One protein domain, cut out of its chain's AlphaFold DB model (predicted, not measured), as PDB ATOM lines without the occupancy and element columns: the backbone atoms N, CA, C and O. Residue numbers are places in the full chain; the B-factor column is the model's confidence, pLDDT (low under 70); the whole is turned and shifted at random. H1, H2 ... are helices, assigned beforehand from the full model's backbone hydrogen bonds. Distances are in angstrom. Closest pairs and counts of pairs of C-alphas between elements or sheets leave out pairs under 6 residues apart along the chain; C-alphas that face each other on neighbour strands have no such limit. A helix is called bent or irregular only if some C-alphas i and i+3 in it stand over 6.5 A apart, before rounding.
ATOM      1  N   SER A  70     -57.387  70.659  61.037       64.19
ATOM      2  CA  SER A  70     -56.056  70.158  61.400       64.19
ATOM      3  C   SER A  70     -56.003  68.636  61.607       64.19
ATOM      4  O   SER A  70     -54.953  68.038  61.395       64.19
ATOM      5  N   LEU A  71     -57.132  68.007  61.959       63.94
ATOM      6  CA  LEU A  71     -57.249  66.558  62.170       63.94
ATOM      7  C   LEU A  71     -57.699  65.810  60.907       63.94
ATOM      8  O   LEU A  71     -57.282  64.677  60.683       63.94
ATOM      9  N   PHE A  72     -58.517  66.437  60.058       65.69
ATOM     10  CA  PHE A  72     -59.050  65.802  58.849       65.69
ATOM     11  C   PHE A  72     -57.968  65.520  57.799       65.69
ATOM     12  O   PHE A  72     -57.994  64.472  57.158       65.69
ATOM     13  N   GLY A  73     -56.998  66.430  57.649       69.50
ATOM     14  CA  GLY A  73     -55.870  66.258  56.727       69.50
ATOM     15  C   GLY A  73     -55.074  64.971  56.994       69.50
ATOM     16  O   GLY A  73     -54.976  64.144  56.092       69.50
ATOM     17  N   PRO A  74     -54.567  64.754  58.223       71.12
ATOM     18  CA  PRO A  74     -53.886  63.517  58.603       71.12
ATOM     19  C   PRO A  74     -54.715  62.244  58.398       71.12
ATOM     20  O   PRO A  74     -54.169  61.244  57.951       71.12
ATOM     21  N   ILE A  75     -56.026  62.273  58.675       76.75
ATOM     22  CA  ILE A  75     -56.907  61.104  58.492       76.75
ATOM     23  C   ILE A  75     -57.046  60.746  57.012       76.75
ATOM     24  O   ILE A  75     -56.889  59.587  56.641       76.75
ATOM     25  N   LEU A  76     -57.323  61.735  56.157       73.38
ATOM     26  CA  LEU A  76     -57.426  61.510  54.716       73.38
ATOM     27  C   LEU A  76     -56.104  60.975  54.161       73.38
ATOM     28  O   LEU A  76     -56.081  60.060  53.345       73.38
ATOM     29  N   LEU A  77     -54.999  61.529  54.645       79.06
ATOM     30  CA  LEU A  77     -53.672  61.146  54.213       79.06
ATOM     31  C   LEU A  77     -53.293  59.734  54.695       79.06
ATOM     32  O   LEU A  77     -52.698  58.975  53.937       79.06
ATOM     33  N   PHE A  78     -53.717  59.339  55.897       83.25
ATOM     34  CA  PHE A  78     -53.621  57.961  56.379       83.25
ATOM     35  C   PHE A  78     -54.424  56.984  55.507       83.25
ATOM     36  O   PHE A  78     -53.934  55.903  55.202       83.25
ATOM     37  N   LEU A  79     -55.625  57.364  55.052       80.19
ATOM     38  CA  LEU A  79     -56.407  56.537  54.125       80.19
ATOM     39  C   LEU A  79     -55.688  56.352  52.780       80.19
ATOM     40  O   LEU A  79     -55.671  55.242  52.255       80.19
ATOM     41  N   PHE A  80     -55.053  57.403  52.252       78.56
ATOM     42  CA  PHE A  80     -54.225  57.292  51.047       78.56
ATOM     43  C   PHE A  80     -53.011  56.379  51.257       78.56
ATOM     44  O   PHE A  80     -52.716  55.568  50.384       78.56
ATOM     45  N   TRP A  81     -52.353  56.452  52.417       85.19
ATOM     46  CA  TRP A  81     -51.297  55.506  52.790       85.19
ATOM     47  C   TRP A  81     -51.803  54.068  52.851       85.19
ATOM     48  O   TRP A  81     -51.178  53.184  52.278       85.19
ATOM     49  N   ALA A  82     -52.937  53.830  53.511       84.62
ATOM     50  CA  ALA A  82     -53.527  52.500  53.616       84.62
ATOM     51  C   ALA A  82     -53.872  51.922  52.236       84.62
ATOM     52  O   ALA A  82     -53.629  50.745  51.989       84.62
ATOM     53  N   LEU A  83     -54.374  52.758  51.323       80.56
ATOM     54  CA  LEU A  83     -54.671  52.359  49.950       80.56
ATOM     55  C   LEU A  83     -53.397  52.068  49.144       80.56
ATOM     56  O   LEU A  83     -53.330  51.036  48.484       80.56
ATOM     57  N   ALA A  84     -52.371  52.919  49.238       80.50
ATOM     58  CA  ALA A  84     -51.085  52.699  48.568       80.50
ATOM     59  C   ALA A  84     -50.388  51.422  49.068       80.50
ATOM     60  O   ALA A  84     -49.897  50.630  48.267       80.50
ATOM     61  N   ILE A  85     -50.399  51.186  50.383       83.94
ATOM     62  CA  ILE A  85     -49.886  49.951  50.986       83.94
ATOM     63  C   ILE A  85     -50.717  48.753  50.525       83.94
ATOM     64  O   ILE A  85     -50.139  47.743  50.145       83.94
ATOM     65  N   GLY A  86     -52.049  48.869  50.510       81.81
ATOM     66  CA  GLY A  86     -52.950  47.816  50.041       81.81
ATOM     67  C   GLY A  86     -52.642  47.383  48.606       81.81
ATOM     68  O   GLY A  86     -52.409  46.201  48.358       81.81
ATOM     69  N   LEU A  87     -52.540  48.346  47.685       79.75
ATOM     70  CA  LEU A  87     -52.170  48.093  46.289       79.75
ATOM     71  C   LEU A  87     -50.786  47.444  46.170       79.75
ATOM     72  O   LEU A  87     -50.627  46.459  45.456       79.75
ATOM     73  N   PHE A  88     -49.799  47.947  46.916       82.12
ATOM     74  CA  PHE A  88     -48.459  47.362  46.941       82.12
ATOM     75  C   PHE A  88     -48.476  45.910  47.451       82.12
ATOM     76  O   PHE A  88     -47.785  45.046  46.913       82.12
ATOM     77  N   THR A  89     -49.271  45.616  48.486       82.56
ATOM     78  CA  THR A  89     -49.376  44.260  49.037       82.56
ATOM     79  C   THR A  89     -50.075  43.286  48.099       82.56
ATOM     80  O   THR A  89     -49.646  42.137  48.037       82.56
ATOM     81  N   GLU A  90     -51.100  43.720  47.363       80.62
ATOM     82  CA  GLU A  90     -51.755  42.878  46.354       80.62
ATOM     83  C   GLU A  90     -50.804  42.566  45.196       80.62
ATOM     84  O   GLU A  90     -50.572  41.397  44.906       80.62
ATOM     85  N   GLN A  91     -50.104  43.569  44.653       78.56
ATOM     86  CA  GLN A  91     -49.081  43.332  43.621       78.56
ATOM     87  C   GLN A  91     -47.978  42.379  44.096       78.56
ATOM     88  O   GLN A  91     -47.502  41.523  43.351       78.56
ATOM     89  N   LYS A  92     -47.561  42.479  45.365       82.69
ATOM     90  CA  LYS A  92     -46.606  41.525  45.938       82.69
ATOM     91  C   LYS A  92     -47.150  40.094  45.936       82.69
ATOM     92  O   LYS A  92     -46.379  39.177  45.658       82.69
ATOM     93  N   LYS A  93     -48.429  39.889  46.269       82.50
ATOM     94  CA  LYS A  93     -49.050  38.555  46.252       82.50
ATOM     95  C   LYS A  93     -49.111  37.981  44.840       82.50
ATOM     96  O   LYS A  93     -48.854  36.796  44.693       82.50
ATOM     97  N   GLU A  94     -49.397  38.808  43.840       78.12
ATOM     98  CA  GLU A  94     -49.457  38.389  42.434       78.12
ATOM     99  C   GLU A  94     -48.082  38.024  41.866       78.12
ATOM    100  O   GLU A  94     -47.954  37.032  41.160       78.12
ATOM    101  N   HIS A  95     -47.031  38.769  42.223       79.50
ATOM    102  CA  HIS A  95     -45.676  38.512  41.718       79.50
ATOM    103  C   HIS A  95     -45.003  37.308  42.401       79.50
ATOM    104  O   HIS A  95     -44.081  36.711  41.851       79.50
ATOM    105  N   LEU A  96     -45.400  36.963  43.634       81.38
ATOM    106  CA  LEU A  96     -44.740  35.909  44.413       81.38
ATOM    107  C   LEU A  96     -44.739  34.533  43.711       81.38
ATOM    108  O   LEU A  96     -43.675  33.913  43.671       81.38
ATOM    109  N   PRO A  97     -45.875  34.038  43.180       81.56
ATOM    110  CA  PRO A  97     -45.937  32.785  42.428       81.56
ATOM    111  C   PRO A  97     -45.013  32.769  41.210       81.56
ATOM    112  O   PRO A  97     -44.273  31.807  41.032       81.56
ATOM    113  N   GLU A  98     -44.992  33.853  40.433       78.31
ATOM    114  CA  GLU A  98     -44.167  33.980  39.226       78.31
ATOM    115  C   GLU A  98     -42.668  33.914  39.557       78.31
ATOM    116  O   GLU A  98     -41.895  33.202  38.916       78.31
ATOM    117  N   ILE A  99     -42.250  34.586  40.636       78.88
ATOM    118  CA  ILE A  99     -40.872  34.508  41.133       78.88
ATOM    119  C   ILE A  99     -40.506  33.062  41.500       78.88
ATOM    120  O   ILE A  99     -39.416  32.589  41.173       78.88
ATOM    121  N   TRP A 100     -41.403  32.352  42.189       81.00
ATOM    122  CA  TRP A 100     -41.176  30.959  42.577       81.00
ATOM    123  C   TRP A 100     -41.125  30.014  41.380       81.00
ATOM    124  O   TRP A 100     -40.312  29.090  41.375       81.00
ATOM    125  N   GLU A 101     -41.940  30.257  40.361       80.81
ATOM    126  CA  GLU A 101     -41.908  29.515  39.106       80.81
ATOM    127  C   GLU A 101     -40.554  29.676  38.404       80.81
ATOM    128  O   GLU A 101     -39.902  28.678  38.090       80.81
ATOM    129  N   GLN A 102     -40.052  30.908  38.282       77.00
ATOM    130  CA  GLN A 102     -38.727  31.176  37.712       77.00
ATOM    131  C   GLN A 102     -37.599  30.496  38.505       77.00
ATOM    132  O   GLN A 102     -36.672  29.928  37.920       77.00
ATOM    133  N   VAL A 103     -37.683  30.502  39.841       78.19
ATOM    134  CA  VAL A 103     -36.732  29.792  40.714       78.19
ATOM    135  C   VAL A 103     -36.786  28.280  40.484       78.19
ATOM    136  O   VAL A 103     -35.738  27.636  40.394       78.19
ATOM    137  N   ASN A 104     -37.980  27.699  40.367       79.56
ATOM    138  CA  ASN A 104     -38.153  26.263  40.151       79.56
ATOM    139  C   ASN A 104     -37.642  25.822  38.773       79.56
ATOM    140  O   ASN A 104     -36.930  24.821  38.683       79.56
ATOM    141  N   LEU A 105     -37.921  26.598  37.723       77.12
ATOM    142  CA  LEU A 105     -37.394  26.364  36.375       77.12
ATOM    143  C   LEU A 105     -35.862  26.411  36.354       77.12
ATOM    144  O   LEU A 105     -35.210  25.551  35.757       77.12
ATOM    145  N   ALA A 106     -35.264  27.374  37.058       72.75
ATOM    146  CA  ALA A 106     -33.815  27.468  37.178       72.75
ATOM    147  C   ALA A 106     -33.208  26.255  37.913       72.75
ATOM    148  O   ALA A 106     -32.193  25.716  37.466       72.75
ATOM    149  N   ARG A 107     -33.851  25.769  38.986       75.50
ATOM    150  CA  ARG A 107     -33.429  24.547  39.701       75.50
ATOM    151  C   ARG A 107     -33.495  23.304  38.815       75.50
ATOM    152  O   ARG A 107     -32.570  22.499  38.849       75.50
ATOM    153  N   GLN A 108     -34.552  23.161  38.012       77.75
ATOM    154  CA  GLN A 108     -34.682  22.045  37.070       77.75
ATOM    155  C   GLN A 108     -33.594  22.077  35.993       77.75
ATOM    156  O   GLN A 108     -33.025  21.042  35.662       77.75
ATOM    157  N   LYS A 109     -33.281  23.266  35.465       73.06
ATOM    158  CA  LYS A 109     -32.346  23.421  34.345       73.06
ATOM    159  C   LYS A 109     -30.872  23.295  34.740       73.06
ATOM    160  O   LYS A 109     -30.081  22.797  33.946       73.06
ATOM    161  N   TYR A 110     -30.494  23.755  35.934       70.25
ATOM    162  CA  TYR A 110     -29.088  23.864  36.355       70.25
ATOM    163  C   TYR A 110     -28.719  22.994  37.566       70.25
ATOM    164  O   TYR A 110     -27.576  23.029  38.014       70.25
ATOM    165  N   GLY A 111     -29.665  22.204  38.084       70.19
ATOM    166  CA  GLY A 111     -29.461  21.323  39.229       70.19
ATOM    167  C   GLY A 111     -29.688  22.018  40.575       70.19
ATOM    168  O   GLY A 111     -29.285  23.158  40.806       70.19
ATOM    169  N   GLU A 112     -30.320  21.298  41.503       68.94
ATOM    170  CA  GLU A 112     -30.795  21.820  42.794       68.94
ATOM    171  C   GLU A 112     -29.663  22.297  43.729       68.94
ATOM    172  O   GLU A 112     -29.889  23.123  44.614       68.94
ATOM    173  N   LYS A 113     -28.433  21.799  43.542       64.81
ATOM    174  CA  LYS A 113     -27.263  22.102  44.389       64.81
ATOM    175  C   LYS A 113     -26.163  22.917  43.697       64.81
ATOM    176  O   LYS A 113     -25.355  23.522  44.398       64.81
ATOM    177  N   ASP A 114     -26.168  22.996  42.367       63.22
ATOM    178  CA  ASP A 114     -25.049  23.554  41.589       63.22
ATOM    179  C   ASP A 114     -25.375  24.904  40.932       63.22
ATOM    180  O   ASP A 114     -24.471  25.639  40.526       63.22
ATOM    181  N   PHE A 115     -26.655  25.293  40.914       63.06
ATOM    182  CA  PHE A 115     -27.161  26.555  40.358       63.06
ATOM    183  C   PHE A 115     -26.500  27.833  40.930       63.06
ATOM    184  O   PHE A 115     -26.564  28.901  40.332       63.06
ATOM    185  N   TYR A 116     -25.841  27.773  42.089       59.88
ATOM    186  CA  TYR A 116     -25.190  28.940  42.709       59.88
ATOM    187  C   TYR A 116     -23.727  29.120  42.282       59.88
ATOM    188  O   TYR A 116     -23.166  30.195  42.491       59.88
ATOM    189  N   LEU A 117     -23.105  28.068  41.735       60.88
ATOM    190  CA  LEU A 117     -21.650  27.957  41.577       60.88
ATOM    191  C   LEU A 117     -21.153  28.330  40.174       60.88
ATOM    192  O   LEU A 117     -19.943  28.438  39.973       60.88
ATOM    193  N   GLN A 118     -22.047  28.554  39.205       61.38
ATOM    194  CA  GLN A 118     -21.623  28.951  37.863       61.38
ATOM    195  C   GLN A 118     -21.311  30.462  37.776       61.38
ATOM    196  O   GLN A 118     -22.130  31.291  38.184       61.38
ATOM    197  N   PRO A 119     -20.145  30.847  37.221       54.00
ATOM    198  CA  PRO A 119     -19.674  32.235  37.203       54.00
ATOM    199  C   PRO A 119     -20.292  33.114  36.099       54.00
ATOM    200  O   PRO A 119     -20.153  34.334  36.157       54.00
ATOM    201  N   HIS A 120     -20.994  32.541  35.114       58.25
ATOM    202  CA  HIS A 120     -21.554  33.284  33.976       58.25
ATOM    203  C   HIS A 120     -23.059  33.046  33.820       58.25
ATOM    204  O   HIS A 120     -23.496  32.182  33.063       58.25
ATOM    205  N   TYR A 121     -23.855  33.842  34.532       64.44
ATOM    206  CA  TYR A 121     -25.312  33.868  34.408       64.44
ATOM    207  C   TYR A 121     -25.787  35.116  33.656       64.44
ATOM    208  O   TYR A 121     -25.161  36.172  33.727       64.44
ATOM    209  N   SER A 122     -26.912  35.003  32.942       64.56
ATOM    210  CA  SER A 122     -27.599  36.169  32.377       64.56
ATOM    211  C   SER A 122     -28.153  37.060  33.497       64.56
ATOM    212  O   SER A 122     -28.431  36.582  34.599       64.56
ATOM    213  N   LYS A 123     -28.370  38.353  33.218       65.38
ATOM    214  CA  LYS A 123     -28.876  39.335  34.198       65.38
ATOM    215  C   LYS A 123     -30.176  38.885  34.888       65.38
ATOM    216  O   LYS A 123     -30.304  39.029  36.099       65.38
ATOM    217  N   LYS A 124     -31.107  38.261  34.149       63.69
ATOM    218  CA  LYS A 124     -32.343  37.672  34.711       63.69
ATOM    219  C   LYS A 124     -32.038  36.537  35.701       63.69
ATOM    220  O   LYS A 124     -32.652  36.446  36.758       63.69
ATOM    221  N   MET A 125     -31.032  35.716  35.411       67.12
ATOM    222  CA  MET A 125     -30.667  34.567  36.240       67.12
ATOM    223  C   MET A 125     -29.893  34.965  37.511       67.12
ATOM    224  O   MET A 125     -30.014  34.308  38.545       67.12
ATOM    225  N   GLU A 126     -29.176  36.092  37.489       71.25
ATOM    226  CA  GLU A 126     -28.559  36.685  38.684       71.25
ATOM    227  C   GLU A 126     -29.604  37.131  39.723       71.25
ATOM    228  O   GLU A 126     -29.400  36.988  40.932       71.25
ATOM    229  N   ILE A 127     -30.760  37.600  39.256       70.94
ATOM    230  CA  ILE A 127     -31.877  38.039  40.098       70.94
ATOM    231  C   ILE A 127     -32.569  36.835  40.733       70.94
ATOM    232  O   ILE A 127     -32.773  36.815  41.947       70.94
ATOM    233  N   VAL A 128     -32.838  35.789  39.947       71.69
ATOM    234  CA  VAL A 128     -33.356  34.504  40.444       71.69
ATOM    235  C   VAL A 128     -32.408  33.910  41.495       71.69
ATOM    236  O   VAL A 128     -32.853  33.451  42.549       71.69
ATOM    237  N   ARG A 129     -31.088  33.997  41.271       74.44
ATOM    238  CA  ARG A 129     -30.065  33.580  42.243       74.44
ATOM    239  C   ARG A 129     -30.133  34.383  43.545       74.44
ATOM    240  O   ARG A 129     -30.079  33.781  44.614       74.44
ATOM    241  N   TYR A 130     -30.273  35.708  43.474       73.69
ATOM    242  CA  TYR A 130     -30.385  36.579  44.653       73.69
ATOM    243  C   TYR A 130     -31.641  36.279  45.488       73.69
ATOM    244  O   TYR A 130     -31.592  36.264  46.720       73.69
ATOM    245  N   VAL A 131     -32.763  35.977  44.830       70.56
ATOM    246  CA  VAL A 131     -34.025  35.677  45.514       70.56
ATOM    247  C   VAL A 131     -34.016  34.282  46.166       70.56
ATOM    248  O   VAL A 131     -34.453  34.153  47.310       70.56
ATOM    249  N   ASN A 132     -33.438  33.270  45.507       70.00
ATOM    250  CA  ASN A 132     -33.435  31.854  45.922       70.00
ATOM    251  C   ASN A 132     -32.601  31.531  47.187       70.00
ATOM    252  O   ASN A 132     -32.721  30.443  47.745       70.00
ATOM    253  N   TYR A 133     -31.767  32.450  47.688       61.19
ATOM    254  CA  TYR A 133     -30.896  32.198  48.853       61.19
ATOM    255  C   TYR A 133     -31.645  31.916  50.179       61.19
ATOM    256  O   TYR A 133     -31.014  31.601  51.185       61.19
ATOM    257  N   SER A 134     -32.976  32.046  50.230       58.09
ATOM    258  CA  SER A 134     -33.802  31.729  51.404       58.09
ATOM    259  C   SER A 134     -35.106  31.054  50.985       58.09
ATOM    260  O   SER A 134     -35.660  31.353  49.932       58.09
ATOM    261  N   LYS A 135     -35.627  30.160  51.837       63.62
ATOM    262  CA  LYS A 135     -36.930  29.496  51.631       63.62
ATOM    263  C   LYS A 135     -38.122  30.466  51.643       63.62
ATOM    264  O   LYS A 135     -39.213  30.081  51.248       63.62
ATOM    265  N   GLU A 136     -37.911  31.710  52.065       70.94
ATOM    266  CA  GLU A 136     -38.900  32.785  52.064       70.94
ATOM    267  C   GLU A 136     -38.339  34.015  51.351       70.94
ATOM    268  O   GLU A 136     -37.165  34.353  51.519       70.94
ATOM    269  N   ILE A 137     -39.173  34.713  50.579       73.44
ATOM    270  CA  ILE A 137     -38.792  35.968  49.923       73.44
ATOM    271  C   ILE A 137     -38.953  37.110  50.931       73.44
ATOM    272  O   ILE A 137     -40.066  37.562  51.222       73.44
ATOM    273  N   THR A 138     -37.827  37.586  51.461       81.69
ATOM    274  CA  THR A 138     -37.780  38.757  52.343       81.69
ATOM    275  C   THR A 138     -38.163  40.038  51.586       81.69
ATOM    276  O   THR A 138     -38.127  40.103  50.355       81.69
ATOM    277  N   PHE A 139     -38.593  41.076  52.309       81.88
ATOM    278  CA  PHE A 139     -39.100  42.317  51.703       81.88
ATOM    279  C   PHE A 139     -38.054  43.045  50.842       81.88
ATOM    280  O   PHE A 139     -38.372  43.498  49.747       81.88
ATOM    281  N   ASP A 140     -36.805  43.103  51.295       78.81
ATOM    282  CA  ASP A 140     -35.667  43.661  50.560       78.81
ATOM    283  C   ASP A 140     -35.395  42.905  49.251       78.81
ATOM    284  O   ASP A 140     -35.165  43.525  48.213       78.81
ATOM    285  N   ARG A 141     -35.505  41.571  49.265       80.56
ATOM    286  CA  ARG A 141     -35.349  40.743  48.063       80.56
ATOM    287  C   ARG A 141     -36.498  40.916  47.089       80.56
ATOM    288  O   ARG A 141     -36.262  40.940  45.885       80.56
ATOM    289  N   TYR A 142     -37.715  41.095  47.595       83.38
ATOM    290  CA  TYR A 142     -38.852  41.460  46.758       83.38
ATOM    291  C   TYR A 142     -38.652  42.829  46.097       83.38
ATOM    292  O   TYR A 142     -38.874  42.946  44.898       83.38
ATOM    293  N   LEU A 143     -38.188  43.847  46.834       83.38
ATOM    294  CA  LEU A 143     -37.876  45.158  46.247       83.38
ATOM    295  C   LEU A 143     -36.771  45.048  45.190       83.38
ATOM    296  O   LEU A 143     -36.894  45.630  44.116       83.38
ATOM    297  N   TYR A 144     -35.724  44.262  45.461       80.19
ATOM    298  CA  TYR A 144     -34.661  44.009  44.492       80.19
ATOM    299  C   TYR A 144     -35.194  43.319  43.230       80.19
ATOM    300  O   TYR A 144     -34.867  43.748  42.131       80.19
ATOM    301  N   TYR A 145     -36.044  42.297  43.366       78.88
ATOM    302  CA  TYR A 145     -36.698  41.652  42.226       78.88
ATOM    303  C   TYR A 145     -37.602  42.629  41.465       78.88
ATOM    304  O   TYR A 145     -37.506  42.734  40.251       78.88
ATOM    305  N   ARG A 146     -38.447  43.390  42.163       78.50
ATOM    306  CA  ARG A 146     -39.398  44.332  41.555       78.50
ATOM    307  C   ARG A 146     -38.705  45.417  40.731       78.50
ATOM    308  O   ARG A 146     -39.207  45.768  39.670       78.50
ATOM    309  N   TYR A 147     -37.583  45.944  41.220       79.88
ATOM    310  CA  TYR A 147     -36.871  47.047  40.570       79.88
ATOM    311  C   TYR A 147     -35.670  46.625  39.730       79.88
ATOM    312  O   TYR A 147     -35.089  47.494  39.091       79.88
ATOM    313  N   ASN A 148     -35.268  45.351  39.730       75.06
ATOM    314  CA  ASN A 148     -34.199  44.861  38.852       75.06
ATOM    315  C   ASN A 148     -34.641  43.737  37.898       75.06
ATOM    316  O   ASN A 148     -33.966  43.509  36.894       75.06
ATOM    317  N   GLY A 149     -35.744  43.042  38.187       63.88
ATOM    318  CA  GLY A 149     -36.239  41.857  37.468       63.88
ATOM    319  C   GLY A 149     -37.128  42.133  36.263       63.88
ATOM    320  O   GLY A 149     -37.308  41.236  35.444       63.88
ATOM    321  N   SER A 150     -37.645  43.351  36.124       58.84
ATOM    322  CA  SER A 150     -38.513  43.769  35.021       58.84
ATOM    323  C   SER A 150     -37.703  44.507  33.952       58.84
ATOM    324  O   SER A 150     -36.763  45.227  34.262       58.84
ATOM    325  N   ASP A 151     -38.063  44.421  32.676       56.41
ATOM    326  CA  ASP A 151     -37.396  45.245  31.657       56.41
ATOM    327  C   ASP A 151     -37.722  46.763  31.843       56.41
ATOM    328  O   ASP A 151     -36.966  47.626  31.402       56.41
ATOM    329  N   ASN A 152     -38.737  47.103  32.663       58.34
ATOM    330  CA  ASN A 152     -39.190  48.468  33.004       58.34
ATOM    331  C   ASN A 152     -38.761  48.976  34.404       58.34
ATOM    332  O   ASN A 152     -39.407  49.837  35.012       58.34
ATOM    333  N   ASN A 153     -37.644  48.468  34.919       66.81
ATOM    334  CA  ASN A 153     -37.091  48.737  36.254       66.81
ATOM    335  C   ASN A 153     -37.041  50.214  36.696       66.81
ATOM    336  O   ASN A 153     -37.444  50.552  37.810       66.81
ATOM    337  N   ILE A 154     -36.550  51.106  35.830       66.19
ATOM    338  CA  ILE A 154     -36.355  52.526  36.169       66.19
ATOM    339  C   ILE A 154     -37.706  53.243  36.281       66.19
ATOM    340  O   ILE A 154     -37.906  54.050  37.187       66.19
ATOM    341  N   SER A 155     -38.651  52.919  35.402       63.25
ATOM    342  CA  SER A 155     -39.972  53.549  35.354       63.25
ATOM    343  C   SER A 155     -40.830  53.182  36.565       63.25
ATOM    344  O   SER A 155     -41.463  54.061  37.149       63.25
ATOM    345  N   LEU A 156     -40.810  51.912  36.985       70.88
ATOM    346  CA  LEU A 156     -41.476  51.445  38.211       70.88
ATOM    347  C   LEU A 156     -40.878  52.094  39.464       70.88
ATOM    348  O   LEU A 156     -41.615  52.554  40.334       70.88
ATOM    349  N   LEU A 157     -39.547  52.184  39.532       75.75
ATOM    350  CA  LEU A 157     -38.850  52.830  40.642       75.75
ATOM    351  C   LEU A 157     -39.177  54.324  40.726       75.75
ATOM    352  O   LEU A 157     -39.435  54.834  41.815       75.75
ATOM    353  N   LEU A 158     -39.214  55.024  39.588       71.88
ATOM    354  CA  LEU A 158     -39.608  56.431  39.534       71.88
ATOM    355  C   LEU A 158     -41.070  56.620  39.945       71.88
ATOM    356  O   LEU A 158     -41.345  57.504  40.752       71.88
ATOM    357  N   LEU A 159     -41.997  55.797  39.447       74.94
ATOM    358  CA  LEU A 159     -43.417  55.885  39.793       74.94
ATOM    359  C   LEU A 159     -43.646  55.676  41.296       74.94
ATOM    360  O   LEU A 159     -44.287  56.510  41.938       74.94
ATOM    361  N   ASP A 160     -43.074  54.615  41.870       76.75
ATOM    362  CA  ASP A 160     -43.165  54.341  43.305       76.75
ATOM    363  C   ASP A 160     -42.512  55.483  44.108       76.75
ATOM    364  O   ASP A 160     -43.097  55.978  45.076       76.75
ATOM    365  N   PHE A 161     -41.356  55.998  43.672       78.50
ATOM    366  CA  PHE A 161     -40.714  57.163  44.290       78.50
ATOM    367  C   PHE A 161     -41.597  58.417  44.228       78.50
ATOM    368  O   PHE A 161     -41.687  59.149  45.214       78.50
ATOM    369  N   PHE A 162     -42.291  58.666  43.117       73.75
ATOM    370  CA  PHE A 162     -43.222  59.784  42.996       73.75
ATOM    371  C   PHE A 162     -44.440  59.604  43.900       73.75
ATOM    372  O   PHE A 162     -44.793  60.546  44.607       73.75
ATOM    373  N   ILE A 163     -45.065  58.424  43.932       77.00
ATOM    374  CA  ILE A 163     -46.249  58.159  44.761       77.00
ATOM    375  C   ILE A 163     -45.886  58.256  46.243       77.00
ATOM    376  O   ILE A 163     -46.441  59.088  46.966       77.00
ATOM    377  N   PHE A 164     -44.919  57.459  46.702       79.44
ATOM    378  CA  PHE A 164     -44.521  57.435  48.107       79.44
ATOM    379  C   PHE A 164     -43.826  58.732  48.518       79.44
ATOM    380  O   PHE A 164     -44.123  59.266  49.584       79.44
ATOM    381  N   GLY A 165     -42.976  59.309  47.667       74.81
ATOM    382  CA  GLY A 165     -42.342  60.604  47.913       74.81
ATOM    383  C   GLY A 165     -43.359  61.740  48.026       74.81
ATOM    384  O   GLY A 165     -43.263  62.559  48.942       74.81
ATOM    385  N   THR A 166     -44.390  61.760  47.176       75.88
ATOM    386  CA  THR A 166     -45.489  62.735  47.275       75.88
ATOM    387  C   THR A 166     -46.309  62.513  48.539       75.88
ATOM    388  O   THR A 166     -46.616  63.481  49.233       75.88
ATOM    389  N   LEU A 167     -46.625  61.265  48.895       76.81
ATOM    390  CA  LEU A 167     -47.340  60.949  50.133       76.81
ATOM    391  C   LEU A 167     -46.537  61.366  51.367       76.81
ATOM    392  O   LEU A 167     -47.089  62.043  52.233       76.81
ATOM    393  N   ILE A 168     -45.241  61.054  51.439       76.19
ATOM    394  CA  ILE A 168     -44.337  61.478  52.522       76.19
ATOM    395  C   ILE A 168     -44.275  63.007  52.591       76.19
ATOM    396  O   ILE A 168     -44.464  63.587  53.662       76.19
ATOM    397  N   SER A 169     -44.081  63.664  51.446       70.25
ATOM    398  CA  SER A 169     -44.049  65.122  51.337       70.25
ATOM    399  C   SER A 169     -45.350  65.740  51.855       70.25
ATOM    400  O   SER A 169     -45.328  66.590  52.742       70.25
ATOM    401  N   LEU A 170     -46.510  65.253  51.416       71.31
ATOM    402  CA  LEU A 170     -47.797  65.714  51.928       71.31
ATOM    403  C   LEU A 170     -47.962  65.388  53.422       71.31
ATOM    404  O   LEU A 170     -48.466  66.227  54.159       71.31
ATOM    405  N   THR A 171     -47.488  64.236  53.906       75.06
ATOM    406  CA  THR A 171     -47.577  63.850  55.329       75.06
ATOM    407  C   THR A 171     -46.826  64.827  56.222       75.06
ATOM    408  O   THR A 171     -47.311  65.193  57.289       75.06
ATOM    409  N   ILE A 172     -45.641  65.253  55.789       72.00
ATOM    410  CA  ILE A 172     -44.759  66.117  56.574       72.00
ATOM    411  C   ILE A 172     -45.137  67.584  56.356       72.00
ATOM    412  O   ILE A 172     -45.401  68.319  57.309       72.00
ATOM    413  N   PHE A 173     -45.204  68.029  55.102       69.12
ATOM    414  CA  PHE A 173     -45.363  69.438  54.765       69.12
ATOM    415  C   PHE A 173     -46.802  69.931  54.881       69.12
ATOM    416  O   PHE A 173     -46.985  71.085  55.262       69.12
ATOM    417  N   LEU A 174     -47.833  69.118  54.614       68.25
ATOM    418  CA  LEU A 174     -49.223  69.592  54.678       68.25
ATOM    419  C   LEU A 174     -49.640  69.971  56.110       68.25
ATOM    420  O   LEU A 174     -50.170  71.070  56.277       68.25
ATOM    421  N   PRO A 175     -49.370  69.173  57.165       66.69
ATOM    422  CA  PRO A 175     -49.659  69.589  58.535       66.69
ATOM    423  C   PRO A 175     -48.847  70.813  58.961       66.69
ATOM    424  O   PRO A 175     -49.396  71.698  59.617       66.69
ATOM    425  N   ILE A 176     -47.573  70.914  58.559       66.62
ATOM    426  CA  ILE A 176     -46.723  72.088  58.833       66.62
ATOM    427  C   ILE A 176     -47.290  73.334  58.144       66.62
ATOM    428  O   ILE A 176     -47.412  74.389  58.766       66.62
ATOM    429  N   TYR A 177     -47.693  73.208  56.882       66.88
ATOM    430  CA  TYR A 177     -48.308  74.271  56.096       66.88
ATOM    431  C   TYR A 177     -49.639  74.711  56.713       66.88
ATOM    432  O   TYR A 177     -49.831  75.896  56.995       66.88
ATOM    433  N   ILE A 178     -50.537  73.765  57.009       66.44
ATOM    434  CA  ILE A 178     -51.822  74.058  57.652       66.44
ATOM    435  C   ILE A 178     -51.577  74.759  58.990       66.44
ATOM    436  O   ILE A 178     -52.141  75.821  59.240       66.44
ATOM    437  N   ARG A 179     -50.658  74.242  59.806       65.69
ATOM    438  CA  ARG A 179     -50.268  74.834  61.090       65.69
ATOM    439  C   ARG A 179     -49.705  76.248  60.953       65.69
ATOM    440  O   ARG A 179     -50.000  77.103  61.785       65.69
ATOM    441  N   ARG A 180     -48.895  76.511  59.925       66.69
ATOM    442  CA  ARG A 180     -48.224  77.801  59.720       66.69
ATOM    443  C   ARG A 180     -49.169  78.896  59.237       66.69
ATOM    444  O   ARG A 180     -48.975  80.059  59.607       66.69
ATOM    445  N   PHE A 181     -50.145  78.546  58.401       65.56
ATOM    446  CA  PHE A 181     -51.051  79.505  57.759       65.56
ATOM    447  C   PHE A 181     -52.427  79.601  58.430       65.56
ATOM    448  O   PHE A 181     -53.071  80.652  58.350       65.56
ATOM    449  N   TYR A 182     -52.859  78.553  59.136       69.38
ATOM    450  CA  TYR A 182     -54.144  78.480  59.828       69.38
ATOM    451  C   TYR A 182     -53.946  78.342  61.340       69.38
ATOM    452  O   TYR A 182     -54.269  77.321  61.941       69.38
TER     453      TYR A 182
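Overview. This is residues 70 to 182 of the 666 residues of an uncharacterized protein of Xenorhabdus sp. KK7.4 (UniProt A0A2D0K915). A long rod is built along one bent helix, H1, which runs nearly its whole length; H4 folds back side by side with the first arm, H1a, and the short helical hairpin of H2 and H3 stands beside the second arm, H1b, with H2 crossing it. The first and last printed residues lie at the same end of the rod, and the unnamed stretch of residues 111 to 122 makes the turn at the other end. The printed part has 113 residues with four named helices, in the order H1, H2, H3, H4, and no named strand; its class is all helix. It is only just loose, close to extended, with a radius of gyration of the C-alphas of 19.5 A and spans of 65 by 22 by 19 A.

Arrangement. H1, residues 70 to 110, was assigned as one helix by its hydrogen bonds but is bent: C-alphas 94 and 97 are 6.6 A apart. Its arms H1a, residues 70 to 94, and H1b, residues 97 to 110, stand at a shallow tilt of 33 degrees, only just short of steep. H4, residues 153 to 181, touches H1a with residues 167 to 179 alone, on residues 70 to 81 of H1a; the closest C-alphas, of Leu 77 and Thr 171, are 6.8 A apart, at a shallow tilt of 13 degrees, opposite ways. H2, residues 123 to 132, touches H1b and is about perpendicular to it at 76 degrees, the closest C-alphas being those of Val 103 and Val 128, 5.8 A apart. H3, residues 139 to 148, forms a helical hairpin with H2, at a shallow tilt of 8 degrees, opposite ways; their closest C-alphas, of Val 131 and Arg 141, are 5.8 A apart. H3 and H4 touch only at the corner, where the C-alphas of Tyr 147 and Asn 153, their closest, are 4.6 A apart. H1a and H3 are close but not clearly touching, with the closest C-alphas, of Lys 92 and Tyr 142, 7.8 A apart. H1b and H3 are only just apart, at 8.3 A; H2 and H4 are apart. The packing of the helices is only just mostly aligned: of the three touching pairs given a tilt, with the corner pair left out, two are at a shallow tilt. Every O i to N i+4 pair is within hydrogen-bond range in H1b, H2 and H3, against 20 of 21 in H1a and 23 of 25 in H4.

Along the chain. H1a begins at C-alpha 70, (-56.056, 70.158, 61.400), and is 37.6 A long; H1b is 20.0 A long and ends at C-alpha 110, (-29.088, 23.864, 36.355). H2 is 14.6 A long and H3 14.0 A. H4 is 40.1 A long, has a kink of 30 degrees near residue 173, and ends at C-alpha 181, (-51.051, 79.505, 57.759); it is neither bent nor irregular, but only just: C-alphas 172 and 175 are 6.3 A apart.

Size, cuts and confidence. The C-alphas of Gly 111 and Tyr 182, the two farthest apart, are 65.6 A apart. The printed part has no cut. The link from H1 to H2 is long, with 12 residues; that from H2 to H3 is short and that from H3 to H4 tight. The mean pLDDT of the printed part is 72.8, and 38 residues are under 70: residues 70 to 73, 112 to 125, 133 to 135, 149 to 155 and 173 to 182.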